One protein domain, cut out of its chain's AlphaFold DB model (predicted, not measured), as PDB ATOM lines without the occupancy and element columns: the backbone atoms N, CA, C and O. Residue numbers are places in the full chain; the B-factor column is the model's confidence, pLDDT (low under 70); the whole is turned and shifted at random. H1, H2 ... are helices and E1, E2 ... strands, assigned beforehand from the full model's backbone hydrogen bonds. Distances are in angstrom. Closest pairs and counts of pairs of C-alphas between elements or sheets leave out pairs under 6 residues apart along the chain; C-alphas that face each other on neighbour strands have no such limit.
ATOM      1  N   LEU A 418     143.330  75.743 132.778       91.19
ATOM      2  CA  LEU A 418     143.864  74.397 132.523       91.19
ATOM      3  C   LEU A 418     145.400  74.430 132.502       91.19
ATOM      4  O   LEU A 418     145.977  75.089 131.646       91.19
ATOM      5  N   ILE A 419     146.044  73.708 133.424       87.38
ATOM      6  CA  ILE A 419     147.510  73.599 133.499       87.38
ATOM      7  C   ILE A 419     147.976  72.378 132.709       87.38
ATOM      8  O   ILE A 419     148.847  72.473 131.850       87.38
ATOM      9  N   ARG A 420     147.389  71.209 132.995       86.19
ATOM     10  CA  ARG A 420     147.732  69.955 132.313       86.19
ATOM     11  C   ARG A 420     146.582  68.961 132.306       86.19
ATOM     12  O   ARG A 420     145.664  69.024 133.126       86.19
ATOM     13  N   GLN A 421     146.656  68.019 131.372       90.31
ATOM     14  CA  GLN A 421     145.702  66.930 131.222       90.31
ATOM     15  C   GLN A 421     146.446  65.595 131.162       90.31
ATOM     16  O   GLN A 421     147.331  65.411 130.330       90.31
ATOM     17  N   GLU A 422     146.050  64.651 132.011       87.31
ATOM     18  CA  GLU A 422     146.670  63.333 132.122       87.31
ATOM     19  C   GLU A 422     145.622  62.239 131.926       87.31
ATOM     20  O   GLU A 422     144.565  62.238 132.561       87.31
ATOM     21  N   THR A 423     145.915  61.275 131.057       87.56
ATOM     22  CA  THR A 423     145.080  60.081 130.911       87.56
ATOM     23  C   THR A 423     145.588  59.019 131.873       87.56
ATOM     24  O   THR A 423     146.674  58.468 131.695       87.56
ATOM     25  N   GLN A 424     144.797  58.713 132.896       81.25
ATOM     26  CA  GLN A 424     145.104  57.642 133.833       81.25
ATOM     27  C   GLN A 424     145.019  56.269 133.149       81.25
ATOM     28  O   GLN A 424     144.380  56.110 132.106       81.25
ATOM     29  N   LYS A 425     145.618  55.248 133.776       78.12
ATOM     30  CA  LYS A 425     145.614  53.853 133.289       78.12
ATOM     31  C   LYS A 425     144.201  53.318 133.001       78.12
ATOM     32  O   LYS A 425     144.024  52.552 132.060       78.12
ATOM     33  N   ASP A 426     143.199  53.817 133.724       83.00
ATOM     34  CA  ASP A 426     141.783  53.462 133.560       83.00
ATOM     35  C   ASP A 426     141.062  54.278 132.467       83.00
ATOM     36  O   ASP A 426     139.832  54.320 132.426       83.00
ATOM     37  N   LYS A 427     141.803  54.983 131.599       78.81
ATOM     38  CA  LYS A 427     141.290  55.919 130.576       78.81
ATOM     39  C   LYS A 427     140.492  57.108 131.129       78.81
ATOM     40  O   LYS A 427     139.878  57.848 130.362       78.81
ATOM     41  N   LYS A 428     140.513  57.331 132.446       82.31
ATOM     42  CA  LYS A 428     139.982  58.554 133.056       82.31
ATOM     43  C   LYS A 428     140.923  59.714 132.768       82.31
ATOM     44  O   LYS A 428     142.127  59.605 132.975       82.31
ATOM     45  N   VAL A 429     140.358  60.825 132.314       85.56
ATOM     46  CA  VAL A 429     141.107  62.053 132.059       85.56
ATOM     47  C   VAL A 429     141.110  62.893 133.333       85.56
ATOM     48  O   VAL A 429     140.066  63.400 133.742       85.56
ATOM     49  N   LEU A 430     142.276  63.028 133.959       87.62
ATOM     50  CA  LEU A 430     142.521  63.958 135.054       87.62
ATOM     51  C   LEU A 430     142.909  65.315 134.458       87.62
ATOM     52  O   LEU A 430     143.782  65.392 133.596       87.62
ATOM     53  N   ARG A 431     142.253  66.387 134.904       88.75
ATOM     54  CA  ARG A 431     142.567  67.759 134.489       88.75
ATOM     55  C   ARG A 431     143.027  68.535 135.708       88.75
ATOM     56  O   ARG A 431     142.252  68.704 136.645       88.75
ATOM     57  N   VAL A 432     144.278  68.972 135.685       87.44
ATOM     58  CA  VAL A 432     144.862  69.810 136.732       87.44
ATOM     59  C   VAL A 432     144.664  71.257 136.318       87.44
ATOM     60  O   VAL A 432     145.007  71.640 135.194       87.44
ATOM     61  N   VAL A 433     144.076  72.047 137.212       88.25
ATOM     62  CA  VAL A 433     143.681  73.424 136.932       88.25
ATOM     63  C   VAL A 433     144.222  74.387 137.984       88.25
ATOM     64  O   VAL A 433     144.315  74.042 139.155       88.25
ATOM     65  N   ASN A 434     144.537  75.612 137.573       85.88
ATOM     66  CA  ASN A 434     144.784  76.735 138.461       85.88
ATOM     67  C   ASN A 434     143.441  77.221 139.018       85.88
ATOM     68  O   ASN A 434     142.639  77.803 138.285       85.88
ATOM     69  N   ALA A 435     143.214  77.018 140.314       78.00
ATOM     70  CA  ALA A 435     141.969  77.391 140.980       78.00
ATOM     71  C   ALA A 435     141.639  78.896 140.882       78.00
ATOM     72  O   ALA A 435     140.466  79.251 140.801       78.00
ATOM     73  N   HIS A 436     142.641  79.780 140.829       77.69
ATOM     74  CA  HIS A 436     142.448  81.237 140.751       77.69
ATOM     75  C   HIS A 436     142.125  81.754 139.351       77.69
ATOM     76  O   HIS A 436     141.613  82.862 139.213       77.69
ATOM     77  N   ALA A 437     142.433  80.971 138.320       83.81
ATOM     78  CA  ALA A 437     142.122  81.296 136.931       83.81
ATOM     79  C   ALA A 437     141.002  80.412 136.365       83.81
ATOM     80  O   ALA A 437     140.636  80.558 135.196       83.81
ATOM     81  N   LEU A 438     140.470  79.483 137.169       89.44
ATOM     82  CA  LEU A 438     139.498  78.511 136.703       89.44
ATOM     83  C   LEU A 438     138.230  79.226 136.239       89.44
ATOM     84  O   LEU A 438     137.546  79.924 136.991       89.44
ATOM     85  N   SER A 439     137.891  78.993 134.978       92.06
ATOM     86  CA  SER A 439     136.602  79.362 134.416       92.06
ATOM     87  C   SER A 439     136.030  78.160 133.690       92.06
ATOM     88  O   SER A 439     136.700  77.564 132.848       92.06
ATOM     89  N   LEU A 440     134.787  77.821 134.001       93.56
ATOM     90  CA  LEU A 440     134.034  76.729 133.402       93.56
ATOM     91  C   LEU A 440     132.811  77.306 132.700       93.56
ATOM     92  O   LEU A 440     132.148  78.185 133.240       93.56
ATOM     93  N   THR A 441     132.473  76.790 131.529       95.00
ATOM     94  CA  THR A 441     131.206  77.088 130.861       95.00
ATOM     95  C   THR A 441     130.435  75.795 130.706       95.00
ATOM     96  O   THR A 441     130.960  74.836 130.145       95.00
ATOM     97  N   THR A 442     129.192  75.788 131.180       94.19
ATOM     98  CA  THR A 442     128.231  74.703 130.971       94.19
ATOM     99  C   THR A 442     127.086  75.235 130.123       94.19
ATOM    100  O   THR A 442     126.438  76.207 130.509       94.19
ATOM    101  N   GLN A 443     126.843  74.615 128.970       93.12
ATOM    102  CA  GLN A 443     125.841  75.032 127.983       93.12
ATOM    103  C   GLN A 443     124.970  73.855 127.558       93.12
ATOM    104  O   GLN A 443     125.439  72.719 127.521       93.12
ATOM    105  N   SER A 444     123.719  74.138 127.202       93.44
ATOM    106  CA  SER A 444     122.795  73.182 126.602       93.44
ATOM    107  C   SER A 444     122.443  73.581 125.172       93.44
ATOM    108  O   SER A 444     122.300  74.764 124.866       93.44
ATOM    109  N   LEU A 445     122.262  72.585 124.303       91.94
ATOM    110  CA  LEU A 445     121.688  72.776 122.966       91.94
ATOM    111  C   LEU A 445     120.185  73.093 123.005       91.94
ATOM    112  O   LEU A 445     119.642  73.620 122.035       91.94
ATOM    113  N   ILE A 446     119.513  72.773 124.116       94.62
ATOM    114  CA  ILE A 446     118.120  73.139 124.371       94.62
ATOM    115  C   ILE A 446     118.133  74.442 125.175       94.62
ATOM    116  O   ILE A 446     118.688  74.448 126.276       94.62
ATOM    117  N   PRO A 447     117.525  75.539 124.690       94.81
ATOM    118  CA  PRO A 447     117.534  76.796 125.420       94.81
ATOM    119  C   PRO A 447     116.783  76.637 126.757       94.81
ATOM    120  O   PRO A 447     115.612  76.248 126.760       94.81
ATOM    121  N   PRO A 448     117.430  76.888 127.907       95.12
ATOM    122  CA  PRO A 448     116.769  76.860 129.201       95.12
ATOM    123  C   PRO A 448     115.794  78.030 129.342       95.12
ATOM    124  O   PRO A 448     116.101  79.176 129.023       95.12
ATOM    125  N   THR A 449     114.617  77.731 129.877       95.56
ATOM    126  CA  THR A 449     113.600  78.707 130.279       95.56
ATOM    127  C   THR A 449     113.633  78.985 131.778       95.56
ATOM    128  O   THR A 449     113.073  79.979 132.227       95.56
ATOM    129  N   GLU A 450     114.301  78.128 132.552       96.19
ATOM    130  CA  GLU A 450     114.490  78.276 133.993       96.19
ATOM    131  C   GLU A 450     115.889  77.800 134.414       96.19
ATOM    132  O   GLU A 450     116.460  76.873 133.828       96.19
ATOM    133  N   PHE A 451     116.436  78.422 135.458       95.69
ATOM    134  CA  PHE A 451     117.678  78.002 136.102       95.69
ATOM    135  C   PHE A 451     117.409  77.432 137.491       95.69
ATOM    136  O   PHE A 451     116.603  77.967 138.245       95.69
ATOM    137  N   GLY A 452     118.115  76.354 137.834       93.38
ATOM    138  CA  GLY A 452     118.079  75.744 139.160       93.38
ATOM    139  C   GLY A 452     119.475  75.544 139.747       93.38
ATOM    140  O   GLY A 452     120.470  75.466 139.020       93.38
ATOM    141  N   GLU A 453     119.538  75.421 141.073       92.12
ATOM    142  CA  GLU A 453     120.788  75.237 141.825       92.12
ATOM    143  C   GLU A 453     121.781  76.385 141.556       92.12
ATOM    144  O   GLU A 453     121.389  77.555 141.559       92.12
ATOM    145  N   LEU A 454     123.052  76.080 141.272       90.06
ATOM    146  CA  LEU A 454     124.104  77.068 141.014       90.06
ATOM    147  C   LEU A 454     123.755  78.039 139.877       90.06
ATOM    148  O   LEU A 454     124.182  79.191 139.889       90.06
ATOM    149  N   ALA A 455     122.967  77.587 138.895       92.31
ATOM    150  CA  ALA A 455     122.592  78.402 137.746       92.31
ATOM    151  C   ALA A 455     121.721  79.608 138.133       92.31
ATOM    152  O   ALA A 455     121.758  80.621 137.442       92.31
ATOM    153  N   THR A 456     121.000  79.550 139.261       92.62
ATOM    154  CA  THR A 456     120.189  80.681 139.757       92.62
ATOM    155  C   THR A 456     121.028  81.926 140.058       92.62
ATOM    156  O   THR A 456     120.534  83.047 139.953       92.62
ATOM    157  N   MET A 457     122.324  81.756 140.350       90.81
ATOM    158  CA  MET A 457     123.255  82.867 140.568       90.81
ATOM    159  C   MET A 457     123.506  83.700 139.299       90.81
ATOM    160  O   MET A 457     123.904  84.855 139.415       90.81
ATOM    161  N   ALA A 458     123.247  83.156 138.100       91.25
ATOM    162  CA  ALA A 458     123.311  83.899 136.837       91.25
ATOM    163  C   ALA A 458     122.075  84.788 136.583       91.25
ATOM    164  O   ALA A 458     122.031  85.491 135.571       91.25
ATOM    165  N   GLY A 459     121.071  84.757 137.465       92.00
ATOM    166  CA  GLY A 459     119.784  85.423 137.275       92.00
ATOM    167  C   GLY A 459     118.781  84.547 136.522       92.00
ATOM    168  O   GLY A 459     118.747  83.335 136.712       92.00
ATOM    169  N   ASN A 460     117.946  85.159 135.680       92.12
ATOM    170  CA  ASN A 460     116.941  84.455 134.879       92.12
ATOM    171  C   ASN A 460     117.390  84.331 133.413       92.12
ATOM    172  O   ASN A 460     117.960  85.293 132.887       92.12
ATOM    173  N   PRO A 461     117.088  83.212 132.724       92.44
ATOM    174  CA  PRO A 461     117.321  83.097 131.287       92.44
ATOM    175  C   PRO A 461     116.594  84.188 130.494       92.44
ATOM    176  O   PRO A 461     115.431  84.508 130.761       92.44
ATOM    177  N   LYS A 462     117.269  84.755 129.491       87.94
ATOM    178  CA  LYS A 462     116.677  85.766 128.605       87.94
ATOM    179  C   LYS A 462     115.640  85.147 127.676       87.94
ATOM    180  O   LYS A 462     115.788  84.003 127.256       87.94
ATOM    181  N   ASN A 463     114.623  85.936 127.323       86.31
ATOM    182  CA  ASN A 463     113.612  85.594 126.318       86.31
ATOM    183  C   ASN A 463     112.918  84.240 126.548       86.31
ATOM    184  O   ASN A 463     112.412  83.641 125.607       86.31
ATOM    185  N   ALA A 464     112.830  83.770 127.799       84.81
ATOM    186  CA  ALA A 464     112.213  82.484 128.135       84.81
ATOM    187  C   ALA A 464     110.786  82.347 127.575       84.81
ATOM    188  O   ALA A 464     110.359  81.270 127.165       84.81
ATOM    189  N   THR A 465     110.056  83.462 127.510       87.31
ATOM    190  CA  THR A 465     108.710  83.513 126.948       87.31
ATOM    191  C   THR A 465     108.675  83.479 125.434       87.31
ATOM    192  O   THR A 465     107.577  83.355 124.927       87.31
ATOM    193  N   GLU A 466     109.777  83.641 124.703       89.69
ATOM    194  CA  GLU A 466     109.831  83.587 123.233       89.69
ATOM    195  C   GLU A 466     110.033  82.164 122.702       89.69
ATOM    196  O   GLU A 466     109.804  81.924 121.519       89.69
ATOM    197  N   PHE A 467     110.396  81.212 123.567       94.44
ATOM    198  CA  PHE A 467     110.709  79.851 123.144       94.44
ATOM    199  C   PHE A 467     109.487  78.938 123.043       94.44
ATOM    200  O   PHE A 467     108.566  78.963 123.865       94.44
ATOM    201  N   GLY A 468     109.535  78.076 122.035       94.06
ATOM    202  CA  GLY A 468     108.631  76.966 121.784       94.06
ATOM    203  C   GLY A 468     109.400  75.769 121.230       94.06
ATOM    204  O   GLY A 468     110.609  75.644 121.409       94.06
ATOM    205  N   ILE A 469     108.681  74.878 120.553       94.00
ATOM    206  CA  ILE A 469     109.283  73.808 119.749       94.00
ATOM    207  C   ILE A 469     108.526  73.798 118.424       94.00
ATOM    208  O   ILE A 469     107.532  73.081 118.265       94.00
ATOM    209  N   LYS A 470     108.961  74.665 117.504       90.44
ATOM    210  CA  LYS A 470     108.268  74.972 116.245       90.44
ATOM    211  C   LYS A 470     108.008  73.710 115.400       90.44
ATOM    212  O   LYS A 470     106.863  73.522 114.982       90.44
ATOM    213  N   PRO A 471     108.959  72.756 115.263       91.88
ATOM    214  CA  PRO A 471     108.714  71.493 114.556       91.88
ATOM    215  C   PRO A 471     107.649  70.590 115.193       91.88
ATOM    216  O   PRO A 471     107.041  69.769 114.509       91.88
ATOM    217  N   MET A 472     107.420  70.723 116.502       93.75
ATOM    218  CA  MET A 472     106.419  69.959 117.257       93.75
ATOM    219  C   MET A 472     105.097  70.724 117.434       93.75
ATOM    220  O   MET A 472     104.222  70.272 118.175       93.75
ATOM    221  N   GLY A 473     104.938  71.894 116.804       92.12
ATOM    222  CA  GLY A 473     103.724  72.694 116.951       92.12
ATOM    223  C   GLY A 473     103.542  73.249 118.370       92.12
ATOM    224  O   GLY A 473     102.409  73.367 118.838       92.12
ATOM    225  N   ARG A 474     104.629  73.490 119.122       93.62
ATOM    226  CA  ARG A 474     104.562  73.949 120.522       93.62
ATOM    227  C   ARG A 474     104.769  75.455 120.622       93.62
ATOM    228  O   ARG A 474     105.715  76.008 120.071       93.62
ATOM    229  N   THR A 475     103.910  76.102 121.404       93.06
ATOM    230  CA  THR A 475     103.925  77.554 121.656       93.06
ATOM    231  C   THR A 475     104.722  77.952 122.903       93.06
ATOM    232  O   THR A 475     104.890  79.141 123.170       93.06
ATOM    233  N   LYS A 476     105.181  76.961 123.674       93.75
ATOM    234  CA  LYS A 476     105.958  77.118 124.903       93.75
ATOM    235  C   LYS A 476     107.000  76.005 124.999       93.75
ATOM    236  O   LYS A 476     106.709  74.864 124.631       93.75
ATOM    237  N   LEU A 477     108.179  76.349 125.500       94.88
ATOM    238  CA  LEU A 477     109.213  75.421 125.938       94.88
ATOM    239  C   LEU A 477     109.269  75.413 127.472       94.88
ATOM    240  O   LEU A 477     109.206  76.468 128.095       94.88
ATOM    241  N   ASP A 478     109.392  74.227 128.060       93.38
ATOM    242  CA  ASP A 478     109.672  74.042 129.484       93.38
ATOM    243  C   ASP A 478     111.023  73.322 129.595       93.38
ATOM    244  O   ASP A 478     111.131  72.136 129.280       93.38
ATOM    245  N   SER A 479     112.068  74.058 129.973       94.44
ATOM    246  CA  SER A 479     113.447  73.566 130.029       94.44
ATOM    247  C   SER A 479     114.182  74.156 131.232       94.44
ATOM    248  O   SER A 479     114.433  75.360 131.287       94.44
ATOM    249  N   THR A 480     114.540  73.318 132.206       95.38
ATOM    250  CA  THR A 480     115.267  73.747 133.411       95.38
ATOM    251  C   THR A 480     116.718  73.273 133.350       95.38
ATOM    252  O   THR A 480     116.975  72.067 133.359       95.38
ATOM    253  N   LEU A 481     117.680  74.202 133.360       94.88
ATOM    254  CA  LEU A 481     119.103  73.875 133.506       94.88
ATOM    255  C   LEU A 481     119.490  73.892 134.988       94.88
ATOM    256  O   LEU A 481     119.446  74.937 135.640       94.88
ATOM    257  N   LYS A 482     119.898  72.732 135.510       94.31
ATOM    258  CA  LYS A 482     120.422  72.581 136.874       94.31
ATOM    259  C   LYS A 482     121.915  72.309 136.829       94.31
ATOM    260  O   LYS A 482     122.353  71.415 136.106       94.31
ATOM    261  N   VAL A 483     122.680  73.048 137.625       92.38
ATOM    262  CA  VAL A 483     124.128  72.847 137.751       92.38
ATOM    263  C   VAL A 483     124.484  72.636 139.215       92.38
ATOM    264  O   VAL A 483     124.214  73.490 140.055       92.38
ATOM    265  N   THR A 484     125.094  71.492 139.513       90.12
ATOM    266  CA  THR A 484     125.517  71.094 140.862       90.12
ATOM    267  C   THR A 484     127.011  70.813 140.877       90.12
ATOM    268  O   THR A 484     127.521  70.134 139.986       90.12
ATOM    269  N   ILE A 485     127.703  71.283 141.913       84.75
ATOM    270  CA  ILE A 485     129.100  70.933 142.179       84.75
ATOM    271  C   ILE A 485     129.102  69.952 143.351       84.75
ATOM    272  O   ILE A 485     128.673  70.294 144.449       84.75
ATOM    273  N   ASN A 486     129.561  68.725 143.111       84.62
ATOM    274  CA  ASN A 486     129.622  67.685 144.137       84.62
ATOM    275  C   ASN A 486     130.965  67.729 144.874       84.62
ATOM    276  O   ASN A 486     131.999  67.983 144.262       84.62
ATOM    277  N   GLY A 487     130.952  67.423 146.175       76.31
ATOM    278  CA  GLY A 487     132.170  67.331 146.990       76.31
ATOM    279  C   GLY A 487     132.732  68.672 147.473       76.31
ATOM    280  O   GLY A 487     133.819  68.691 148.039       76.31
ATOM    281  N   VAL A 488     132.003  69.777 147.280       69.06
ATOM    282  CA  VAL A 488     132.391  71.119 147.740       69.06
ATOM    283  C   VAL A 488     131.200  71.784 148.427       69.06
ATOM    284  O   VAL A 488     130.095  71.778 147.888       69.06
ATOM    285  N   THR A 489     131.424  72.384 149.599       63.66
ATOM    286  CA  THR A 489     130.440  73.270 150.241       63.66
ATOM    287  C   THR A 489     130.671  74.683 149.726       63.66
ATOM    288  O   THR A 489     131.713  75.282 149.990       63.66
ATOM    289  N   LEU A 490     129.730  75.200 148.937       65.12
ATOM    290  CA  LEU A 490     129.814  76.553 148.398       65.12
ATOM    291  C   LEU A 490     129.326  77.544 149.458       65.12
ATOM    292  O   LEU A 490     128.129  77.658 149.698       65.12
ATOM    293  N   GLU A 491     130.256  78.258 150.086       59.19
ATOM    294  CA  GLU A 491     129.951  79.406 150.941       59.19
ATOM    295  C   GLU A 491     129.603  80.608 150.040       59.19
ATOM    296  O   GLU A 491     130.463  81.075 149.276       59.19
ATOM    297  N   PRO A 492     128.359  81.120 150.069       50.19
ATOM    298  CA  PRO A 492     127.969  82.273 149.274       50.19
ATOM    299  C   PRO A 492     128.584  83.525 149.901       50.19
ATOM    300  O   PRO A 492     127.955  84.138 150.752       50.19
ATOM    301  N   ASN A 493     129.838  83.840 149.547       54.78
ATOM    302  CA  ASN A 493     130.443  85.182 149.479       54.78
ATOM    303  C   ASN A 493     131.972  85.092 149.293       54.78
ATOM    304  O   ASN A 493     132.732  84.962 150.250       54.78
ATOM    305  N   ASN A 494     132.420  85.149 148.031       62.94
ATOM    306  CA  ASN A 494     133.363  86.163 147.500       62.94
ATOM    307  C   ASN A 494     134.235  85.677 146.337       62.94
ATOM    308  O   ASN A 494     134.719  86.509 145.575       62.94
ATOM    309  N   ASN A 495     134.397  84.365 146.144       74.38
ATOM    310  CA  ASN A 495     135.322  83.860 145.119       74.38
ATOM    311  C   ASN A 495     134.616  83.278 143.907       74.38
ATOM    312  O   ASN A 495     135.240  83.111 142.875       74.38
ATOM    313  N   LEU A 496     133.338  82.939 144.016       84.31
ATOM    314  CA  LEU A 496     132.585  82.372 142.915       84.31
ATOM    315  C   LEU A 496     131.710  83.455 142.288       84.31
ATOM    316  O   LEU A 496     130.883  84.064 142.963       84.31
ATOM    317  N   SER A 497     131.852  83.648 140.982       87.62
ATOM    318  CA  SER A 497     130.909  84.410 140.171       87.62
ATOM    319  C   SER A 497     130.298  83.513 139.110       87.62
ATOM    320  O   SER A 497     131.013  82.768 138.440       87.62
ATOM    321  N   VAL A 498     128.981  83.604 138.951       91.62
ATOM    322  CA  VAL A 498     128.246  82.889 137.911       91.62
ATOM    323  C   VAL A 498     127.589  83.924 137.010       91.62
ATOM    324  O   VAL A 498     126.908  84.821 137.499       91.62
ATOM    325  N   SER A 499     127.808  83.825 135.703       93.81
ATOM    326  CA  SER A 499     127.234  84.738 134.712       93.81
ATOM    327  C   SER A 499     126.523  83.967 133.600       93.81
ATOM    328  O   SER A 499     126.975  82.876 133.245       93.81
ATOM    329  N   PRO A 500     125.446  84.508 133.009       94.06
ATOM    330  CA  PRO A 500     124.774  83.869 131.883       94.06
ATOM    331  C   PRO A 500     125.685  83.825 130.651       94.06
ATOM    332  O   PRO A 500     126.514  84.712 130.440       94.06
ATOM    333  N   VAL A 501     125.515  82.794 129.823       93.12
ATOM    334  CA  VAL A 501     126.157  82.686 128.509       93.12
ATOM    335  C   VAL A 501     125.085  82.768 127.438       93.12
ATOM    336  O   VAL A 501     124.298  81.837 127.255       93.12
ATOM    337  N   ASP A 502     125.065  83.898 126.739       92.31
ATOM    338  CA  ASP A 502     124.081  84.183 125.705       92.31
ATOM    339  C   ASP A 502     124.592  83.807 124.313       92.31
ATOM    340  O   ASP A 502     125.750  84.039 123.971       92.31
ATOM    341  N   THR A 503     123.691  83.295 123.487       92.00
ATOM    342  CA  THR A 503     123.893  82.994 122.067       92.00
ATOM    343  C   THR A 503     122.587  83.255 121.309       92.00
ATOM    344  O   THR A 503     121.612  83.738 121.891       92.00
ATOM    345  N   GLY A 504     122.544  82.985 120.013       92.19
ATOM    346  CA  GLY A 504     121.301  82.855 119.265       92.19
ATOM    347  C   GLY A 504     120.997  81.392 118.976       92.19
ATOM    348  O   GLY A 504     121.888  80.551 118.863       92.19
ATOM    349  N   VAL A 505     119.711  81.083 118.886       92.31
ATOM    350  CA  VAL A 505     119.210  79.764 118.507       92.31
ATOM    351  C   VAL A 505     118.281  79.896 117.298       92.31
ATOM    352  O   VAL A 505     117.587  80.911 117.188       92.31
ATOM    353  N   PRO A 506     118.231  78.913 116.381       90.81
ATOM    354  CA  PRO A 506     117.377  79.009 115.202       90.81
ATOM    355  C   PRO A 506     115.899  79.121 115.580       90.81
ATOM    356  O   PRO A 506     115.360  78.256 116.277       90.81
ATOM    357  N   GLU A 507     115.215  80.145 115.066       90.06
ATOM    358  CA  GLU A 507     113.773  80.325 115.274       90.06
ATOM    359  C   GLU A 507     112.980  79.142 114.691       90.06
ATOM    360  O   GLU A 507     111.956  78.733 115.237       90.06
ATOM    361  N   ALA A 508     113.491  78.540 113.612       88.50
ATOM    362  CA  ALA A 508     112.925  77.354 112.976       88.50
ATOM    363  C   ALA A 508     112.852  76.126 113.904       88.50
ATOM    364  O   ALA A 508     112.019  75.252 113.677       88.50
ATOM    365  N   LEU A 509     113.688  76.061 114.948       91.31
ATOM    366  CA  LEU A 509     113.674  74.985 115.943       91.31
ATOM    367  C   LEU A 509     112.983  75.425 117.233       91.31
ATOM    368  O   LEU A 509     112.044  74.774 117.694       91.31
ATOM    369  N   TRP A 510     113.435  76.546 117.794       93.50
ATOM    370  CA  TRP A 510     113.106  76.958 119.160       93.50
ATOM    371  C   TRP A 510     112.120  78.118 119.240       93.50
ATOM    372  O   TRP A 510     111.787  78.560 120.336       93.50
ATOM    373  N   GLY A 511     111.637  78.620 118.107       91.00
ATOM    374  CA  GLY A 511     110.563  79.602 118.080       91.00
ATOM    375  C   GLY A 511     109.208  79.007 118.443       91.00
ATOM    376  O   GLY A 511     109.028  77.792 118.576       91.00
ATOM    377  N   LYS A 512     108.224  79.890 118.579       90.62
ATOM    378  CA  LYS A 512     106.830  79.497 118.780       90.62
ATOM    379  C   LYS A 512     106.165  79.133 117.465       90.62
ATOM    380  O   LYS A 512     106.413  79.754 116.433       90.62
ATOM    381  N   SER A 513     105.243  78.185 117.544       87.44
ATOM    382  CA  SER A 513     104.160  78.087 116.566       87.44
ATOM    383  C   SER A 513     103.073  79.125 116.855       87.44
ATOM    384  O   SER A 513     102.866  79.501 118.009       87.44
ATOM    385  N   ASP A 514     102.334  79.543 115.829       85.00
ATOM    386  CA  ASP A 514     101.186  80.447 115.998       85.00
ATOM    387  C   ASP A 514     100.021  79.756 116.720       85.00
ATOM    388  O   ASP A 514      99.283  80.371 117.492       85.00
ATOM    389  N   LYS A 515      99.869  78.449 116.487       84.44
ATOM    390  CA  LYS A 515      98.842  77.603 117.092       84.44
ATOM    391  C   LYS A 515      99.442  76.299 117.592       84.44
ATOM    392  O   LYS A 515     100.360  75.738 116.996       84.44
ATOM    393  N   VAL A 516      98.896  75.806 118.701       86.00
ATOM    394  CA  VAL A 516      99.284  74.509 119.260       86.00
ATOM    395  C   VAL A 516      98.866  73.402 118.296       86.00
ATOM    396  O   VAL A 516      97.702  73.329 117.916       86.00
ATOM    397  N   GLY A 517      99.799  72.517 117.951       83.38
ATOM    398  CA  GLY A 517      99.533  71.377 117.071       83.38
ATOM    399  C   GLY A 517      99.557  71.704 115.577       83.38
ATOM    400  O   GLY A 517      99.226  70.834 114.779       83.38
ATOM    401  N   GLU A 518      99.985  72.908 115.191       81.94
ATOM    402  CA  GLU A 518     100.237  73.270 113.796       81.94
ATOM    403  C   GLU A 518     101.722  73.620 113.624       81.94
ATOM    404  O   GLU A 518     102.271  74.475 114.330       81.94
ATOM    405  N   ALA A 519     102.395  72.938 112.696       78.69
ATOM    406  CA  ALA A 519     103.696  73.386 112.221       78.69
ATOM    407  C   ALA A 519     103.475  74.514 111.199       78.69
ATOM    408  O   ALA A 519     102.512  74.459 110.440       78.69
ATOM    409  N   PRO A 520     104.311  75.556 111.172       71.38
ATOM    410  CA  PRO A 520     104.107  76.692 110.283       71.38
ATOM    411  C   PRO A 520     104.388  76.328 108.824       71.38
ATOM    412  O   PRO A 520     105.279  75.534 108.520       71.38
ATOM    413  N   LEU A 521     103.654  76.967 107.914       69.38
ATOM    414  CA  LEU A 521     103.997  76.970 106.496       69.38
ATOM    415  C   LEU A 521     105.204  77.886 106.259       69.38
ATOM    416  O   LEU A 521     105.256  78.978 106.835       69.38
ATOM    417  N   PRO A 522     106.133  77.522 105.363       62.81
ATOM    418  CA  PRO A 522     107.064  78.490 104.812       62.81
ATOM    419  C   PRO A 522     106.260  79.452 103.932       62.81
ATOM    420  O   PRO A 522     105.898  79.132 102.802       62.81
ATOM    421  N   GLY A 523     105.871  80.592 104.501       64.69
ATOM    422  CA  GLY A 523     105.309  81.718 103.759       64.69
ATOM    423  C   GLY A 523     106.438  82.458 103.051       64.69
ATOM    424  O   GLY A 523     106.970  81.969 102.064       64.69
ATOM    425  N   SER A 524     106.844  83.604 103.600       67.19
ATOM    426  CA  SER A 524     108.071  84.304 103.206       67.19
ATOM    427  C   SER A 524     109.254  83.695 103.963       67.19
ATOM    428  O   SER A 524     109.400  83.973 105.156       67.19
ATOM    429  N   PRO A 525     110.063  82.817 103.343       72.06
ATOM    430  CA  PRO A 525     111.184  82.212 104.040       72.06
ATOM    431  C   PRO A 525     112.189  83.303 104.416       72.06
ATOM    432  O   PRO A 525     112.645  84.076 103.572       72.06
ATOM    433  N   GLU A 526     112.523  83.352 105.696       80.75
ATOM    434  CA  GLU A 526     113.512  84.253 106.273       80.75
ATOM    435  C   GLU A 526     114.332  83.443 107.278       80.75
ATOM    436  O   GLU A 526     113.782  82.621 108.020       80.75
ATOM    437  N   ALA A 527     115.645  83.660 107.301       84.88
ATOM    438  CA  ALA A 527     116.505  83.070 108.314       84.88
ATOM    439  C   ALA A 527     116.512  83.967 109.553       84.88
ATOM    440  O   ALA A 527     117.016  85.089 109.515       84.88
ATOM    441  N   LYS A 528     115.930  83.468 110.649       87.25
ATOM    442  CA  LYS A 528     115.856  84.171 111.934       87.25
ATOM    443  C   LYS A 528     116.494  83.374 113.054       87.25
ATOM    444  O   LYS A 528     116.312  82.158 113.172       87.25
ATOM    445  N   THR A 529     117.162  84.103 113.936       89.94
ATOM    446  CA  THR A 529     117.681  83.605 115.205       89.94
ATOM    447  C   THR A 529     117.029  84.356 116.361       89.94
ATOM    448  O   THR A 529     116.740  85.548 116.277       89.94
ATOM    449  N   ILE A 530     116.766  83.636 117.448       91.56
ATOM    450  CA  ILE A 530     116.240  84.186 118.699       91.56
ATOM    451  C   ILE A 530     117.394  84.240 119.689       91.56
ATOM    452  O   ILE A 530     118.110  83.252 119.860       91.56
ATOM    453  N   ARG A 531     117.579  85.369 120.375       92.88
ATOM    454  CA  ARG A 531     118.569  85.467 121.454       92.88
ATOM    455  C   ARG A 531     118.148  84.589 122.630       92.88
ATOM    456  O   ARG A 531     117.036  84.729 123.127       92.88
ATOM    457  N   ALA A 532     119.054  83.735 123.092       92.81
ATOM    458  CA  ALA A 532     118.840  82.800 124.187       92.81
ATOM    459  C   ALA A 532     120.021  82.794 125.153       92.81
ATOM    460  O   ALA A 532     121.174  82.928 124.741       92.81
ATOM    461  N   THR A 533     119.750  82.562 126.433       93.81
ATOM    462  CA  THR A 533     120.799  82.190 127.384       93.81
ATOM    463  C   THR A 533     120.980  80.678 127.318       93.81
ATOM    464  O   THR A 533     120.154  79.956 127.854       93.81
ATOM    465  N   ALA A 534     122.025  80.181 126.655       92.00
ATOM    466  CA  ALA A 534     122.243  78.741 126.463       92.00
ATOM    467  C   ALA A 534     122.868  78.045 127.682       92.00
ATOM    468  O   ALA A 534     122.924  76.817 127.739       92.00
ATOM    469  N   GLY A 535     123.368  78.804 128.657       94.62
ATOM    470  CA  GLY A 535     123.995  78.230 129.840       94.62
ATOM    471  C   GLY A 535     124.600  79.257 130.782       94.62
ATOM    472  O   GLY A 535     124.207  80.425 130.783       94.62
ATOM    473  N   ILE A 536     125.570  78.810 131.579       95.62
ATOM    474  CA  ILE A 536     126.253  79.631 132.577       95.62
ATOM    475  C   ILE A 536     127.769  79.492 132.464       95.62
ATOM    476  O   ILE A 536     128.298  78.443 132.091       95.62
ATOM    477  N   ARG A 537     128.465  80.559 132.846       95.06
ATOM    478  CA  ARG A 537     129.898  80.579 133.103       95.06
ATOM    479  C   ARG A 537     130.114  80.694 134.602       95.06
ATOM    480  O   ARG A 537     129.567  81.586 135.239       95.06
ATOM    481  N   ILE A 538     130.912  79.788 135.139       92.62
ATOM    482  CA  ILE A 538     131.332  79.703 136.532       92.62
ATOM    483  C   ILE A 538     132.790  80.155 136.548       92.62
ATOM    484  O   ILE A 538     133.648  79.476 135.988       92.62
ATOM    485  N   SER A 539     133.072  81.301 137.154       90.25
ATOM    486  CA  SER A 539     134.427  81.846 137.257       90.25
ATOM    487  C   SER A 539     134.823  81.990 138.717       90.25
ATOM    488  O   SER A 539     134.041  82.489 139.531       90.25
ATOM    489  N   PHE A 540     136.045  81.570 139.026       84.44
ATOM    490  CA  PHE A 540     136.637  81.699 140.346       84.44
ATOM    491  C   PHE A 540     137.555  82.927 140.361       84.44
ATOM    492  O   PHE A 540     138.462  83.039 139.544       84.44
ATOM    493  N   LYS A 541     137.279  83.889 141.242       72.06
ATOM    494  CA  LYS A 541     138.100  85.081 141.449       72.06
ATOM    495  C   LYS A 541     139.233  84.758 142.429       72.06
ATOM    496  O   LYS A 541     138.955  84.143 143.465       72.06
TER     497      LYS A 541
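AT A GLANCE: This is residues 418 to 541 of the 645 residues of the protein "Putative transcriptional activator srcap homolog" of Olavius algarvensis Delta 1 endosymbiont (UniProt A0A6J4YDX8). A long, twisted three-stranded sheet, E3, E7 and E6, is covered over part of one face by the short helix H1 and the small strand pair E4 and E5. The hairpin E1 and E2 sticks out as an arm at one end, and the loops of residues 465 to 477 and 511 to 528 gather near H2 at the other. The printed part has 124 residues with two named helices and seven named strands, in the order E1 E2 E3 E4 H1 E5 E6 H2 E7. The class is mostly strand, though under half of the residues are in named elements; the sheet is antiparallel in the order E3, E7, E6. The whole is loose, with a radius of gyration of the C-alphas of 18.6 A and spans of 54 by 37 by 22 A.

HOW THE PARTS SIT: The largest sheet has E3, residues 439 to 444, and E6, residues 496 to 506, as edge strands, and E7, residues 529 to 540, as the inner strand. E3 and E7 are antiparallel at 148 degrees, with N 440 and O 538 at 2.8 A. E7 and E6 are antiparallel at 160 degrees, with N 501 and O 535 at 2.9 A and N 539 and O 497 at 2.8 A. H1, residues 454 to 458, is on this sheet at a height over the sheet of 6.9 A, and lies only just over E6, with 3 of its 5 C-alphas falling there. The closest C-alphas of H1 and E6 are those of Ala 458 and Ser 499, 4.5 A apart. E4, residues 450 to 453, and E5, residues 480 to 483, are parallel at 26 degrees, with N 452 and O 481 at 2.9 A. E4, H1 and E5 form a strand-helix-strand unit, two parallel neighbour strands with a helix between, and its crossover is left-handed. H2, residues 507 to 510, only grazes the sheet. E1, residues 418 to 423, and E2, residues 429 to 433, form an antiparallel hairpin at 161 degrees, with N 422 and O 430 at 2.9 A; both are apart from E3. In H1, 0 of 1 O i to N i+4 pairs and 2 of 2 O i to N i+3 pairs are within hydrogen-bond range; H2 is too short for an O i to N i+4 pair.

IN THESE COORDINATES: E6 is 31.8 A long, E7 31.5 A, E3 17.0 A, E1 14.5 A, E2 12.6 A, E4 10.5 A, E5 9.9 A, H1 8.0 A and H2 5.2 A, from first to last C-alpha. E1 begins at C-alpha 418 (143.864, 74.397, 132.523), and E7 ends at C-alpha 540 (136.637, 81.699, 140.346).

THE WHOLE: The C-alphas of Lys 425 and Gly 523 are the two farthest apart, 57.2 A. The printed part has no cut. The links H1 to E5, E5 to E6 and H2 to E7 are long. The mean pLDDT of the printed part is 86.8; residues 488 to 494 and 521 to 524 are under 70.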